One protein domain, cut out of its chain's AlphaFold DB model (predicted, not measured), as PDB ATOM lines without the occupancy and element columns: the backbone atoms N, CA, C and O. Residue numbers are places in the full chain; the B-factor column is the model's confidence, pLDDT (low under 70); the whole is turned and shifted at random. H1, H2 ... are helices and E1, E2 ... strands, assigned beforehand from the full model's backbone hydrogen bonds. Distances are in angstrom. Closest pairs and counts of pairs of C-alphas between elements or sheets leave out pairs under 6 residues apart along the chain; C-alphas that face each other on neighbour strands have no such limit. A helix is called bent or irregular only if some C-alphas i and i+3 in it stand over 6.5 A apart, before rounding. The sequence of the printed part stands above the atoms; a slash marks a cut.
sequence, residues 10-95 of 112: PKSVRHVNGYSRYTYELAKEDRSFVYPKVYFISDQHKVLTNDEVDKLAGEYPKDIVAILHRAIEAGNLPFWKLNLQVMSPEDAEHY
ATOM      1  N   PRO A  10     150.152 182.900 253.296       64.38
ATOM      2  CA  PRO A  10     150.844 182.460 252.097       64.38
ATOM      3  C   PRO A  10     149.965 181.517 251.271       64.38
ATOM      4  O   PRO A  10     149.370 180.576 251.793       64.38
ATOM      5  N   LYS A  11     149.961 181.716 249.949       66.62
ATOM      6  CA  LYS A  11     149.188 180.908 248.985       66.62
ATOM      7  C   LYS A  11     149.684 179.462 248.825       66.62
ATOM      8  O   LYS A  11     149.110 178.683 248.083       66.62
ATOM      9  N   SER A  12     150.829 179.112 249.400       70.56
ATOM     10  CA  SER A  12     151.401 177.757 249.469       70.56
ATOM     11  C   SER A  12     152.754 177.868 250.173       70.56
ATOM     12  O   SER A  12     153.360 178.940 250.163       70.56
ATOM     13  N   VAL A  13     153.281 176.762 250.703       75.81
ATOM     14  CA  VAL A  13     154.649 176.690 251.256       75.81
ATOM     15  C   VAL A  13     155.722 177.206 250.297       75.81
ATOM     16  O   VAL A  13     156.721 177.759 250.734       75.81
ATOM     17  N   ARG A  14     155.491 177.132 248.985       80.25
ATOM     18  CA  ARG A  14     156.409 177.661 247.962       80.25
ATOM     19  C   ARG A  14     156.600 179.176 248.032       80.25
ATOM     20  O   ARG A  14     157.590 179.692 247.541       80.25
ATOM     21  N   HIS A  15     155.656 179.882 248.647       77.81
ATOM     22  CA  HIS A  15     155.614 181.340 248.713       77.81
ATOM     23  C   HIS A  15     156.111 181.869 250.068       77.81
ATOM     24  O   HIS A  15     156.063 183.077 250.300       77.81
ATOM     25  N   VAL A  16     156.572 180.995 250.977       80.75
ATOM     26  CA  VAL A  16     157.155 181.407 252.262       80.75
ATOM     27  C   VAL A  16     158.677 181.369 252.230       80.75
ATOM     28  O   VAL A  16     159.284 180.515 251.583       80.75
ATOM     29  N   ASN A  17     159.287 182.280 252.984       83.44
ATOM     30  CA  ASN A  17     160.711 182.232 253.286       83.44
ATOM     31  C   ASN A  17     160.952 181.317 254.496       83.44
ATOM     32  O   ASN A  17     160.195 181.361 255.470       83.44
ATOM     33  N   GLY A  18     162.033 180.546 254.458       81.75
ATOM     34  CA  GLY A  18     162.551 179.775 255.583       81.75
ATOM     35  C   GLY A  18     163.674 180.524 256.299       81.75
ATOM     36  O   GLY A  18     164.523 181.144 255.666       81.75
ATOM     37  N   TYR A  19     163.698 180.454 257.627       83.38
ATOM     38  CA  TYR A  19     164.756 181.036 258.456       83.38
ATOM     39  C   TYR A  19     165.162 179.992 259.488       83.38
ATOM     40  O   TYR A  19     164.300 179.548 260.249       83.38
ATOM     41  N   SER A  20     166.445 179.622 259.552       79.25
ATOM     42  CA  SER A  20     166.915 178.629 260.532       79.25
ATOM     43  C   SER A  20     166.731 179.092 261.974       79.25
ATOM     44  O   SER A  20     166.544 178.271 262.864       79.25
ATOM     45  N   ARG A  21     166.780 180.414 262.203       70.56
ATOM     46  CA  ARG A  21     166.822 181.111 263.506       70.56
ATOM     47  C   ARG A  21     168.093 180.840 264.314       70.56
ATOM     48  O   ARG A  21     168.649 181.783 264.881       70.56
ATOM     49  N   TYR A  22     168.561 179.598 264.328       76.50
ATOM     50  CA  TYR A  22     169.815 179.193 264.945       76.50
ATOM     51  C   TYR A  22     171.022 179.693 264.158       76.50
ATOM     52  O   TYR A  22     170.969 179.862 262.935       76.50
ATOM     53  N   THR A  23     172.090 179.929 264.908       79.88
ATOM     54  CA  THR A  23     173.433 180.176 264.395       79.88
ATOM     55  C   THR A  23     174.163 178.845 264.402       79.88
ATOM     56  O   THR A  23     174.124 178.140 265.411       79.88
ATOM     57  N   TYR A  24     174.772 178.494 263.279       84.81
ATOM     58  CA  TYR A  24     175.581 177.284 263.159       84.81
ATOM     59  C   TYR A  24     177.058 177.645 263.222       84.81
ATOM     60  O   TYR A  24     177.408 178.820 263.166       84.81
ATOM     61  N   GLU A  25     177.909 176.634 263.310       87.31
ATOM     62  CA  GLU A  25     179.347 176.767 263.120       87.31
ATOM     63  C   GLU A  25     179.710 176.104 261.794       87.31
ATOM     64  O   GLU A  25     179.325 174.961 261.535       87.31
ATOM     65  N   LEU A  26     180.415 176.836 260.934       87.06
ATOM     66  CA  LEU A  26     180.963 176.309 259.693       87.06
ATOM     67  C   LEU A  26     182.484 176.359 259.784       87.06
ATOM     68  O   LEU A  26     183.079 177.425 259.619       87.06
ATOM     69  N   ALA A  27     183.091 175.207 260.064       90.00
ATOM     70  CA  ALA A  27     184.534 175.046 260.170       90.00
ATOM     71  C   ALA A  27     185.156 174.603 258.836       90.00
ATOM     72  O   ALA A  27     184.574 173.811 258.090       90.00
ATOM     73  N   LYS A  28     186.353 175.109 258.546       88.06
ATOM     74  CA  LYS A  28     187.212 174.680 257.437       88.06
ATOM     75  C   LYS A  28     188.199 173.607 257.904       88.06
ATOM     76  O   LYS A  28     188.366 173.364 259.098       88.06
ATOM     77  N   GLU A  29     188.906 173.000 256.953       91.94
ATOM     78  CA  GLU A  29     189.945 171.994 257.232       91.94
ATOM     79  C   GLU A  29     191.089 172.534 258.109       91.94
ATOM     80  O   GLU A  29     191.665 171.794 258.906       91.94
ATOM     81  N   ASP A  30     191.377 173.835 258.025       91.50
ATOM     82  CA  ASP A  30     192.380 174.526 258.850       91.50
ATOM     83  C   ASP A  30     191.902 174.832 260.287       91.50
ATOM     84  O   ASP A  30     192.634 175.445 261.063       91.50
ATOM     85  N   ARG A  31     190.697 174.375 260.658       86.88
ATOM     86  CA  ARG A  31     189.997 174.638 261.929       86.88
ATOM     87  C   ARG A  31     189.586 176.093 262.162       86.88
ATOM     88  O   ARG A  31     189.070 176.397 263.235       86.88
ATOM     89  N   SER A  32     189.765 176.984 261.189       89.94
ATOM     90  CA  SER A  32     189.080 178.276 261.220       89.94
ATOM     91  C   SER A  32     187.581 178.056 261.033       89.94
ATOM     92  O   SER A  32     187.160 177.147 260.314       89.94
ATOM     93  N   PHE A  33     186.758 178.870 261.689       89.12
ATOM     94  CA  PHE A  33     185.309 178.746 261.612       89.12
ATOM     95  C   PHE A  33     184.636 180.105 261.493       89.12
ATOM     96  O   PHE A  33     185.193 181.143 261.849       89.12
ATOM     97  N   VAL A  34     183.418 180.080 260.965       89.38
ATOM     98  CA  VAL A  34     182.522 181.232 260.891       89.38
ATOM     99  C   VAL A  34     181.144 180.850 261.409       89.38
ATOM    100  O   VAL A  34     180.776 179.672 261.429       89.38
ATOM    101  N   TYR A  35     180.365 181.856 261.789       88.06
ATOM    102  CA  TYR A  35     179.010 181.696 262.295       88.06
ATOM    103  C   TYR A  35     177.974 182.090 261.235       88.06
ATOM    104  O   TYR A  35     177.626 183.271 261.131       88.06
ATOM    105  N   PRO A  36     177.453 181.142 260.431       87.69
ATOM    106  CA  PRO A  36     176.373 181.442 259.504       87.69
ATOM    107  C   PRO A  36     174.995 181.439 260.179       87.69
ATOM    108  O   PRO A  36     174.644 180.545 260.962       87.69
ATOM    109  N   LYS A  37     174.149 182.385 259.765       84.00
ATOM    110  CA  LYS A  37     172.689 182.247 259.805       84.00
ATOM    111  C   LYS A  37     172.168 181.886 258.417       84.00
ATOM    112  O   LYS A  37     172.571 182.476 257.418       84.00
ATOM    113  N   VAL A  38     171.270 180.902 258.374       86.44
ATOM    114  CA  VAL A  38     170.804 180.283 257.129       86.44
ATOM    115  C   VAL A  38     169.394 180.753 256.792       86.44
ATOM    116  O   VAL A  38     168.468 180.649 257.608       86.44
ATOM    117  N   TYR A  39     169.219 181.216 255.558       86.12
ATOM    118  CA  TYR A  39     167.960 181.737 255.046       86.12
ATOM    119  C   TYR A  39     167.599 181.102 253.706       86.12
ATOM    120  O   TYR A  39     168.417 181.023 252.797       86.12
ATOM    121  N   PHE A  40     166.341 180.697 253.568       85.69
ATOM    122  CA  PHE A  40     165.753 180.239 252.316       85.69
ATOM    123  C   PHE A  40     164.768 181.300 251.845       85.69
ATOM    124  O   PHE A  40     163.705 181.480 252.438       85.69
ATOM    125  N   ILE A  41     165.119 182.032 250.797       83.81
ATOM    126  CA  ILE A  41     164.288 183.113 250.269       83.81
ATOM    127  C   ILE A  41     163.573 182.610 249.019       83.81
ATOM    128  O   ILE A  41     164.215 182.127 248.090       83.81
ATOM    129  N   SER A  42     162.243 182.691 249.009       82.12
ATOM    130  CA  SER A  42     161.454 182.365 247.822       82.12
ATOM    131  C   SER A  42     161.320 183.609 246.947       82.12
ATOM    132  O   SER A  42     160.780 184.617 247.401       82.12
ATOM    133  N   ASP A  43     161.744 183.538 245.680       74.81
ATOM    134  CA  ASP A  43     161.406 184.590 244.704       74.81
ATOM    135  C   ASP A  43     159.944 184.476 244.237       74.81
ATOM    136  O   ASP A  43     159.419 185.357 243.560       74.81
ATOM    137  N   GLN A  44     159.261 183.393 244.612       72.31
ATOM    138  CA  GLN A  44     157.851 183.162 244.330       72.31
ATOM    139  C   GLN A  44     156.973 183.790 245.416       72.31
ATOM    140  O   GLN A  44     155.876 183.305 245.639       72.31
ATOM    141  N   HIS A  45     157.413 184.816 246.148       65.06
ATOM    142  CA  HIS A  45     156.635 185.355 247.263       65.06
ATOM    143  C   HIS A  45     155.288 185.930 246.784       65.06
ATOM    144  O   HIS A  45     155.230 186.969 246.131       65.06
ATOM    145  N   LYS A  46     154.186 185.246 247.115       67.44
ATOM    146  CA  LYS A  46     152.812 185.735 246.938       67.44
ATOM    147  C   LYS A  46     152.025 185.520 248.219       67.44
ATOM    148  O   LYS A  46     151.902 184.397 248.717       67.44
ATOM    149  N   VAL A  47     151.484 186.620 248.708       66.62
ATOM    150  CA  VAL A  47     150.614 186.688 249.876       66.62
ATOM    151  C   VAL A  47     149.192 186.851 249.365       66.62
ATOM    152  O   VAL A  47     148.968 187.638 248.447       66.62
ATOM    153  N   LEU A  48     148.259 186.076 249.910       64.81
ATOM    154  CA  LEU A  48     146.842 186.239 249.597       64.81
ATOM    155  C   LEU A  48     146.321 187.532 250.229       64.81
ATOM    156  O   LEU A  48     146.700 187.868 251.354       64.81
ATOM    157  N   THR A  49     145.437 188.240 249.532       71.94
ATOM    158  CA  THR A  49     144.672 189.331 250.152       71.94
ATOM    159  C   THR A  49     143.628 188.763 251.117       71.94
ATOM    160  O   THR A  49     143.252 187.596 251.009       71.94
ATOM    161  N   ASN A  50     143.134 189.571 252.061       70.25
ATOM    162  CA  ASN A  50     142.097 189.120 252.999       70.25
ATOM    163  C   ASN A  50     140.849 188.600 252.259       70.25
ATOM    164  O   ASN A  50     140.364 187.521 252.576       70.25
ATOM    165  N   ASP A  51     140.424 189.282 251.192       73.81
ATOM    166  CA  ASP A  51     139.288 188.858 250.362       73.81
ATOM    167  C   ASP A  51     139.528 187.506 249.665       73.81
ATOM    168  O   ASP A  51     138.604 186.710 249.488       73.81
ATOM    169  N   GLU A  52     140.765 187.234 249.234       70.19
ATOM    170  CA  GLU A  52     141.137 185.934 248.670       70.19
ATOM    171  C   GLU A  52     141.153 184.849 249.747       70.19
ATOM    172  O   GLU A  52     140.710 183.734 249.484       70.19
ATOM    173  N   VAL A  53     141.637 185.163 250.952       67.25
ATOM    174  CA  VAL A  53     141.628 184.239 252.093       67.25
ATOM    175  C   VAL A  53     140.199 183.864 252.464       67.25
ATOM    176  O   VAL A  53     139.925 182.677 252.613       67.25
ATOM    177  N   ASP A  54     139.285 184.830 252.541       70.69
ATOM    178  CA  ASP A  54     137.890 184.591 252.923       70.69
ATOM    179  C   ASP A  54     137.146 183.742 251.884       70.69
ATOM    180  O   ASP A  54     136.408 182.823 252.243       70.69
ATOM    181  N   LYS A  55     137.400 183.969 250.588       70.06
ATOM    182  CA  LYS A  55     136.867 183.116 249.509       70.06
ATOM    183  C   LYS A  55     137.435 181.701 249.560       70.06
ATOM    184  O   LYS A  55     136.724 180.729 249.326       70.06
ATOM    185  N   LEU A  56     138.722 181.579 249.871       66.44
ATOM    186  CA  LEU A  56     139.422 180.300 249.928       66.44
ATOM    187  C   LEU A  56     139.158 179.543 251.239       66.44
ATOM    188  O   LEU A  56     139.306 178.328 251.261       66.44
ATOM    189  N   ALA A  57     138.705 180.193 252.312       64.94
ATOM    190  CA  ALA A  57     138.502 179.571 253.623       64.94
ATOM    191  C   ALA A  57     137.558 178.346 253.607       64.94
ATOM    192  O   ALA A  57     137.664 177.488 254.486       64.94
ATOM    193  N   GLY A  58     136.681 178.231 252.599       62.34
ATOM    194  CA  GLY A  58     135.806 177.070 252.380       62.34
ATOM    195  C   GLY A  58     136.295 176.048 251.339       62.34
ATOM    196  O   GLY A  58     135.993 174.864 251.471       62.34
ATOM    197  N   GLU A  59     137.054 176.477 250.327       59.78
ATOM    198  CA  GLU A  59     137.444 175.648 249.167       59.78
ATOM    199  C   GLU A  59     138.908 175.194 249.198       59.78
ATOM    200  O   GLU A  59     139.307 174.256 248.502       59.78
ATOM    201  N   TYR A  60     139.739 175.874 249.982       60.97
ATOM    202  CA  TYR A  60     141.170 175.654 249.975       60.97
ATOM    203  C   TYR A  60     141.506 174.290 250.576       60.97
ATOM    204  O   TYR A  60     141.025 173.958 251.667       60.97
ATOM    205  N   PRO A  61     142.368 173.494 249.918       60.34
ATOM    206  CA  PRO A  61     142.831 172.251 250.500       60.34
ATOM    207  C   PRO A  61     143.506 172.555 251.838       60.34
ATOM    208  O   PRO A  61     144.530 173.233 251.896       60.34
ATOM    209  N   LYS A  62     142.936 172.034 252.928       65.75
ATOM    210  CA  LYS A  62     143.552 172.117 254.263       65.75
ATOM    211  C   LYS A  62     144.896 171.386 254.309       65.75
ATOM    212  O   LYS A  62     145.703 171.626 255.202       65.75
ATOM    213  N   ASP A  63     145.129 170.512 253.332       72.31
ATOM    214  CA  ASP A  63     146.370 169.787 253.157       72.31
ATOM    215  C   ASP A  63     147.357 170.555 252.262       72.31
ATOM    216  O   ASP A  63     147.280 170.581 251.028       72.31
ATOM    217  N   ILE A  64     148.327 171.171 252.928       73.31
ATOM    218  CA  ILE A  64     149.442 171.899 252.325       73.31
ATOM    219  C   ILE A  64     150.350 170.973 251.498       73.31
ATOM    220  O   ILE A  64     150.928 171.418 250.501       73.31
ATOM    221  N   VAL A  65     150.463 169.697 251.877       77.56
ATOM    222  CA  VAL A  65     151.280 168.702 251.169       77.56
ATOM    223  C   VAL A  65     150.645 168.380 249.823       77.56
ATOM    224  O   VAL A  65     151.333 168.400 248.804       77.56
ATOM    225  N   ALA A  66     149.322 168.198 249.782       80.75
ATOM    226  CA  ALA A  66     148.594 167.964 248.536       80.75
ATOM    227  C   ALA A  66     148.725 169.141 247.548       80.75
ATOM    228  O   ALA A  66     148.875 168.932 246.344       80.75
ATOM    229  N   ILE A  67     148.723 170.386 248.037       78.50
ATOM    230  CA  ILE A  67     148.938 171.583 247.201       78.50
ATOM    231  C   ILE A  67     150.351 171.606 246.614       78.50
ATOM    232  O   ILE A  67     150.530 171.961 245.447       78.50
ATOM    233  N   LEU A  68     151.358 171.247 247.414       82.50
ATOM    234  CA  LEU A  68     152.734 171.150 246.939       82.50
ATOM    235  C   LEU A  68     152.877 170.041 245.890       82.50
ATOM    236  O   LEU A  68     153.482 170.278 244.848       82.50
ATOM    237  N   HIS A  69     152.273 168.876 246.132       83.88
ATOM    238  CA  HIS A  69     152.302 167.744 245.208       83.88
ATOM    239  C   HIS A  69     151.700 168.104 243.849       83.88
ATOM    240  O   HIS A  69     152.378 167.996 242.832       83.88
ATOM    241  N   ARG A  70     150.480 168.658 243.836       84.88
ATOM    242  CA  ARG A  70     149.816 169.111 242.602       84.88
ATOM    243  C   ARG A  70     150.633 170.158 241.851       84.88
ATOM    244  O   ARG A  70     150.637 170.186 240.625       84.88
ATOM    245  N   ALA A  71     151.324 171.041 242.574       83.75
ATOM    246  CA  ALA A  71     152.200 172.023 241.948       83.75
ATOM    247  C   ALA A  71     153.412 171.368 241.270       83.75
ATOM    248  O   ALA A  71     153.762 171.769 240.164       83.75
ATOM    249  N   ILE A  72     154.017 170.362 241.907       87.06
ATOM    250  CA  ILE A  72     155.127 169.589 241.335       87.06
ATOM    251  C   ILE A  72     154.655 168.810 240.099       87.06
ATOM    252  O   ILE A  72     155.304 168.892 239.060       87.06
ATOM    253  N   GLU A  73     153.505 168.134 240.174       89.44
ATOM    254  CA  GLU A  73     152.906 167.403 239.043       89.44
ATOM    255  C   GLU A  73     152.605 168.318 237.849       89.44
ATOM    256  O   GLU A  73     152.813 167.937 236.701       89.44
ATOM    257  N   ALA A  74     152.176 169.556 238.110       88.56
ATOM    258  CA  ALA A  74     151.927 170.565 237.082       88.56
ATOM    259  C   ALA A  74     153.210 171.232 236.533       88.56
ATOM    260  O   ALA A  74     153.115 172.245 235.841       88.56
ATOM    261  N   GLY A  75     154.404 170.738 236.885       85.44
ATOM    262  CA  GLY A  75     155.695 171.308 236.472       85.44
ATOM    263  C   GLY A  75     156.069 172.620 237.173       85.44
ATOM    264  O   GLY A  75     157.111 173.208 236.890       85.44
ATOM    265  N   ASN A  76     155.258 173.082 238.127       84.19
ATOM    266  CA  ASN A  76     155.495 174.299 238.899       84.19
ATOM    267  C   ASN A  76     156.358 173.997 240.130       84.19
ATOM    268  O   ASN A  76     155.909 174.112 241.279       84.19
ATOM    269  N   LEU A  77     157.606 173.613 239.871       83.56
ATOM    270  CA  LEU A  77     158.551 173.198 240.899       83.56
ATOM    271  C   LEU A  77     158.794 174.305 241.942       83.56
ATOM    272  O   LEU A  77     158.835 175.496 241.609       83.56
ATOM    273  N   PRO A  78     158.921 173.926 243.222       83.50
ATOM    274  CA  PRO A  78     159.271 174.862 244.271       83.50
ATOM    275  C   PRO A  78     160.762 175.211 244.197       83.50
ATOM    276  O   PRO A  78     161.594 174.327 243.995       83.50
ATOM    277  N   PHE A  79     161.113 176.480 244.394       84.75
ATOM    278  CA  PHE A  79     162.515 176.882 244.467       84.75
ATOM    279  C   PHE A  79     162.743 177.950 245.537       84.75
ATOM    280  O   PHE A  79     161.906 178.823 245.767       84.75
ATOM    281  N   TRP A  80     163.909 177.881 246.175       86.25
ATOM    282  CA  TRP A  80     164.369 178.865 247.148       86.25
ATOM    283  C   TRP A  80     165.843 179.162 246.917       86.25
ATOM    284  O   TRP A  80     166.638 178.256 246.664       86.25
ATOM    285  N   LYS A  81     166.215 180.429 247.071       87.19
ATOM    286  CA  LYS A  81     167.609 180.854 247.149       87.19
ATOM    287  C   LYS A  81     168.117 180.649 248.569       87.19
ATOM    288  O   LYS A  81     167.582 181.239 249.513       87.19
ATOM    289  N   LEU A  82     169.156 179.833 248.706       87.69
ATOM    290  CA  LEU A  82     169.910 179.705 249.947       87.69
ATOM    291  C   LEU A  82     170.810 180.932 250.109       87.69
ATOM    292  O   LEU A  82     171.651 181.199 249.259       87.69
ATOM    293  N   ASN A  83     170.626 181.662 251.202       85.88
ATOM    294  CA  ASN A  83     171.464 182.786 251.593       85.88
ATOM    295  C   ASN A  83     172.086 182.474 252.953       85.88
ATOM    296  O   ASN A  83     171.398 182.017 253.870       85.88
ATOM    297  N   LEU A  84     173.385 182.724 253.067       85.50
ATOM    298  CA  LEU A  84     174.136 182.607 254.306       85.50
ATOM    299  C   LEU A  84     174.574 184.009 254.702       85.50
ATOM    300  O   LEU A  84     175.205 184.689 253.906       85.50
ATOM    301  N   GLN A  85     174.216 184.422 255.909       84.00
ATOM    302  CA  GLN A  85     174.729 185.643 256.518       84.00
ATOM    303  C   GLN A  85     175.820 185.227 257.498       84.00
ATOM    304  O   GLN A  85     175.529 184.470 258.429       84.00
ATOM    305  N   VAL A  86     177.059 185.647 257.260       85.25
ATOM    306  CA  VAL A  86     178.241 185.043 257.880       85.25
ATOM    307  C   VAL A  86     178.957 186.048 258.771       85.25
ATOM    308  O   VAL A  86     179.380 187.105 258.320       85.25
ATOM    309  N   MET A  87     179.139 185.691 260.041       84.56
ATOM    310  CA  MET A  87     179.891 186.496 261.003       84.56
ATOM    311  C   MET A  87     181.188 185.789 261.399       84.56
ATOM    312  O   MET A  87     181.194 184.570 261.601       84.56
ATOM    313  N   SER A  88     182.288 186.538 261.507       86.69
ATOM    314  CA  SER A  88     183.542 186.000 262.038       86.69
ATOM    315  C   SER A  88     183.458 185.832 263.566       86.69
ATOM    316  O   SER A  88     182.622 186.470 264.211       86.69
ATOM    317  N   PRO A  89     184.295 184.980 264.181       84.94
ATOM    318  CA  PRO A  89     184.315 184.835 265.637       84.94
ATOM    319  C   PRO A  89     184.678 186.138 266.365       84.94
ATOM    320  O   PRO A  89     184.078 186.446 267.389       84.94
ATOM    321  N   GLU A  90     185.590 186.931 265.800       85.19
ATOM    322  CA  GLU A  90     185.997 188.232 266.346       85.19
ATOM    323  C   GLU A  90     184.837 189.238 266.320       85.19
ATOM    324  O   GLU A  90     184.515 189.860 267.334       85.19
ATOM    325  N   ASP A  91     184.122 189.326 265.193       82.44
ATOM    326  CA  ASP A  91     182.936 190.184 265.083       82.44
ATOM    327  C   ASP A  91     181.834 189.745 266.054       82.44
ATOM    328  O   ASP A  91     181.135 190.583 266.623       82.44
ATOM    329  N   ALA A  92     181.682 188.434 266.262       82.00
ATOM    330  CA  ALA A  92     180.694 187.864 267.168       82.00
ATOM    331  C   ALA A  92     180.954 188.216 268.639       82.00
ATOM    332  O   ALA A  92     179.998 188.480 269.372       82.00
ATOM    333  N   GLU A  93     182.219 188.233 269.069       81.62
ATOM    334  CA  GLU A  93     182.613 188.606 270.433       81.62
ATOM    335  C   GLU A  93     182.347 190.085 270.727       81.62
ATOM    336  O   GLU A  93     181.947 190.444 271.838       81.62
ATOM    337  N   HIS A  94     182.514 190.942 269.720       81.56
ATOM    338  CA  HIS A  94     182.319 192.384 269.846       81.56
ATOM    339  C   HIS A  94     180.921 192.861 269.429       81.56
ATOM    340  O   HIS A  94     180.612 194.054 269.542       81.56
ATOM    341  N   TYR A  95     180.045 191.961 268.973       80.81
ATOM    342  CA  TYR A  95     178.721 192.353 268.515       80.81
ATOM    343  C   TYR A  95     177.835 192.803 269.680       80.81
ATOM    344  O   TYR A  95     177.740 192.170 270.731       80.81
TER     345      TYR A  95
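What this domain is: This is residues 10 to 95 of the 112 residues of the protein "Bromoperoxidase-catalase" of Valsa mali (UniProt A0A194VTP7). A long, narrow, twisted sheet of three strands has a small helix, H3, by one end, while beyond its other end the helices H1 and H2 lie away from the sheet and from each other. The link of the hairpin E1 and E2 reaches past the sheet near the H3 end. The printed part has 86 residues with three named helices and three named strands, in the order E1 E2 H1 H2 E3 H3; the sheet runs E1 E2 E3, antiparallel, and the class is mixed, helices and strands. The whole is extended, with a radius of gyration of the C-alphas of 18.5 A and spans of 54 by 28 by 19 A.

How they stand to each other: Begin with E1, residues 18 to 23, an edge strand in a hairpin with E2, residues 33 to 41; look for N 18 and O 40, 2.8 A apart. Outside E1, residues 26 to 27 pair antiparallel with residues 33 to 34 of E2. H1, residues 50 to 59, and H2, residues 64 to 73, are apart and not on the sheet. On the other side of E2 find E3, residues 81 to 87, antiparallel to it at 150 degrees, with N 37 and O 85 2.8 A apart. H3, residues 89 to 94, only grazes the sheet with residues 89 to 92; its closest C-alphas to E2 are Pro 89 and Val 34, 6.2 A apart. Each O i to N i+4 pair is within hydrogen-bond range in H2 and H3, and 4 of 6 in H1.

Where its parts are: Find C-alpha 18 at (162.551, 179.775, 255.583), where E1 begins its 14.0 A. E2 spans 24.3 A, H1 14.8 A, H2 14.4 A and E3 19.4 A. H1 is irregular, but only just: C-alphas 55 and 58 are 6.8 A apart. H3 spans 8.9 A and ends at C-alpha 94, (182.319, 192.384, 269.846).

The domain as a whole: The two C-alphas farthest apart, of Asp 30 and Gly 58, stand 57.0 A from each other. The printed part has no cut and no long link. Confidence is under 70 at residues 10 to 11, 45 to 48, 53 and 56 to 62.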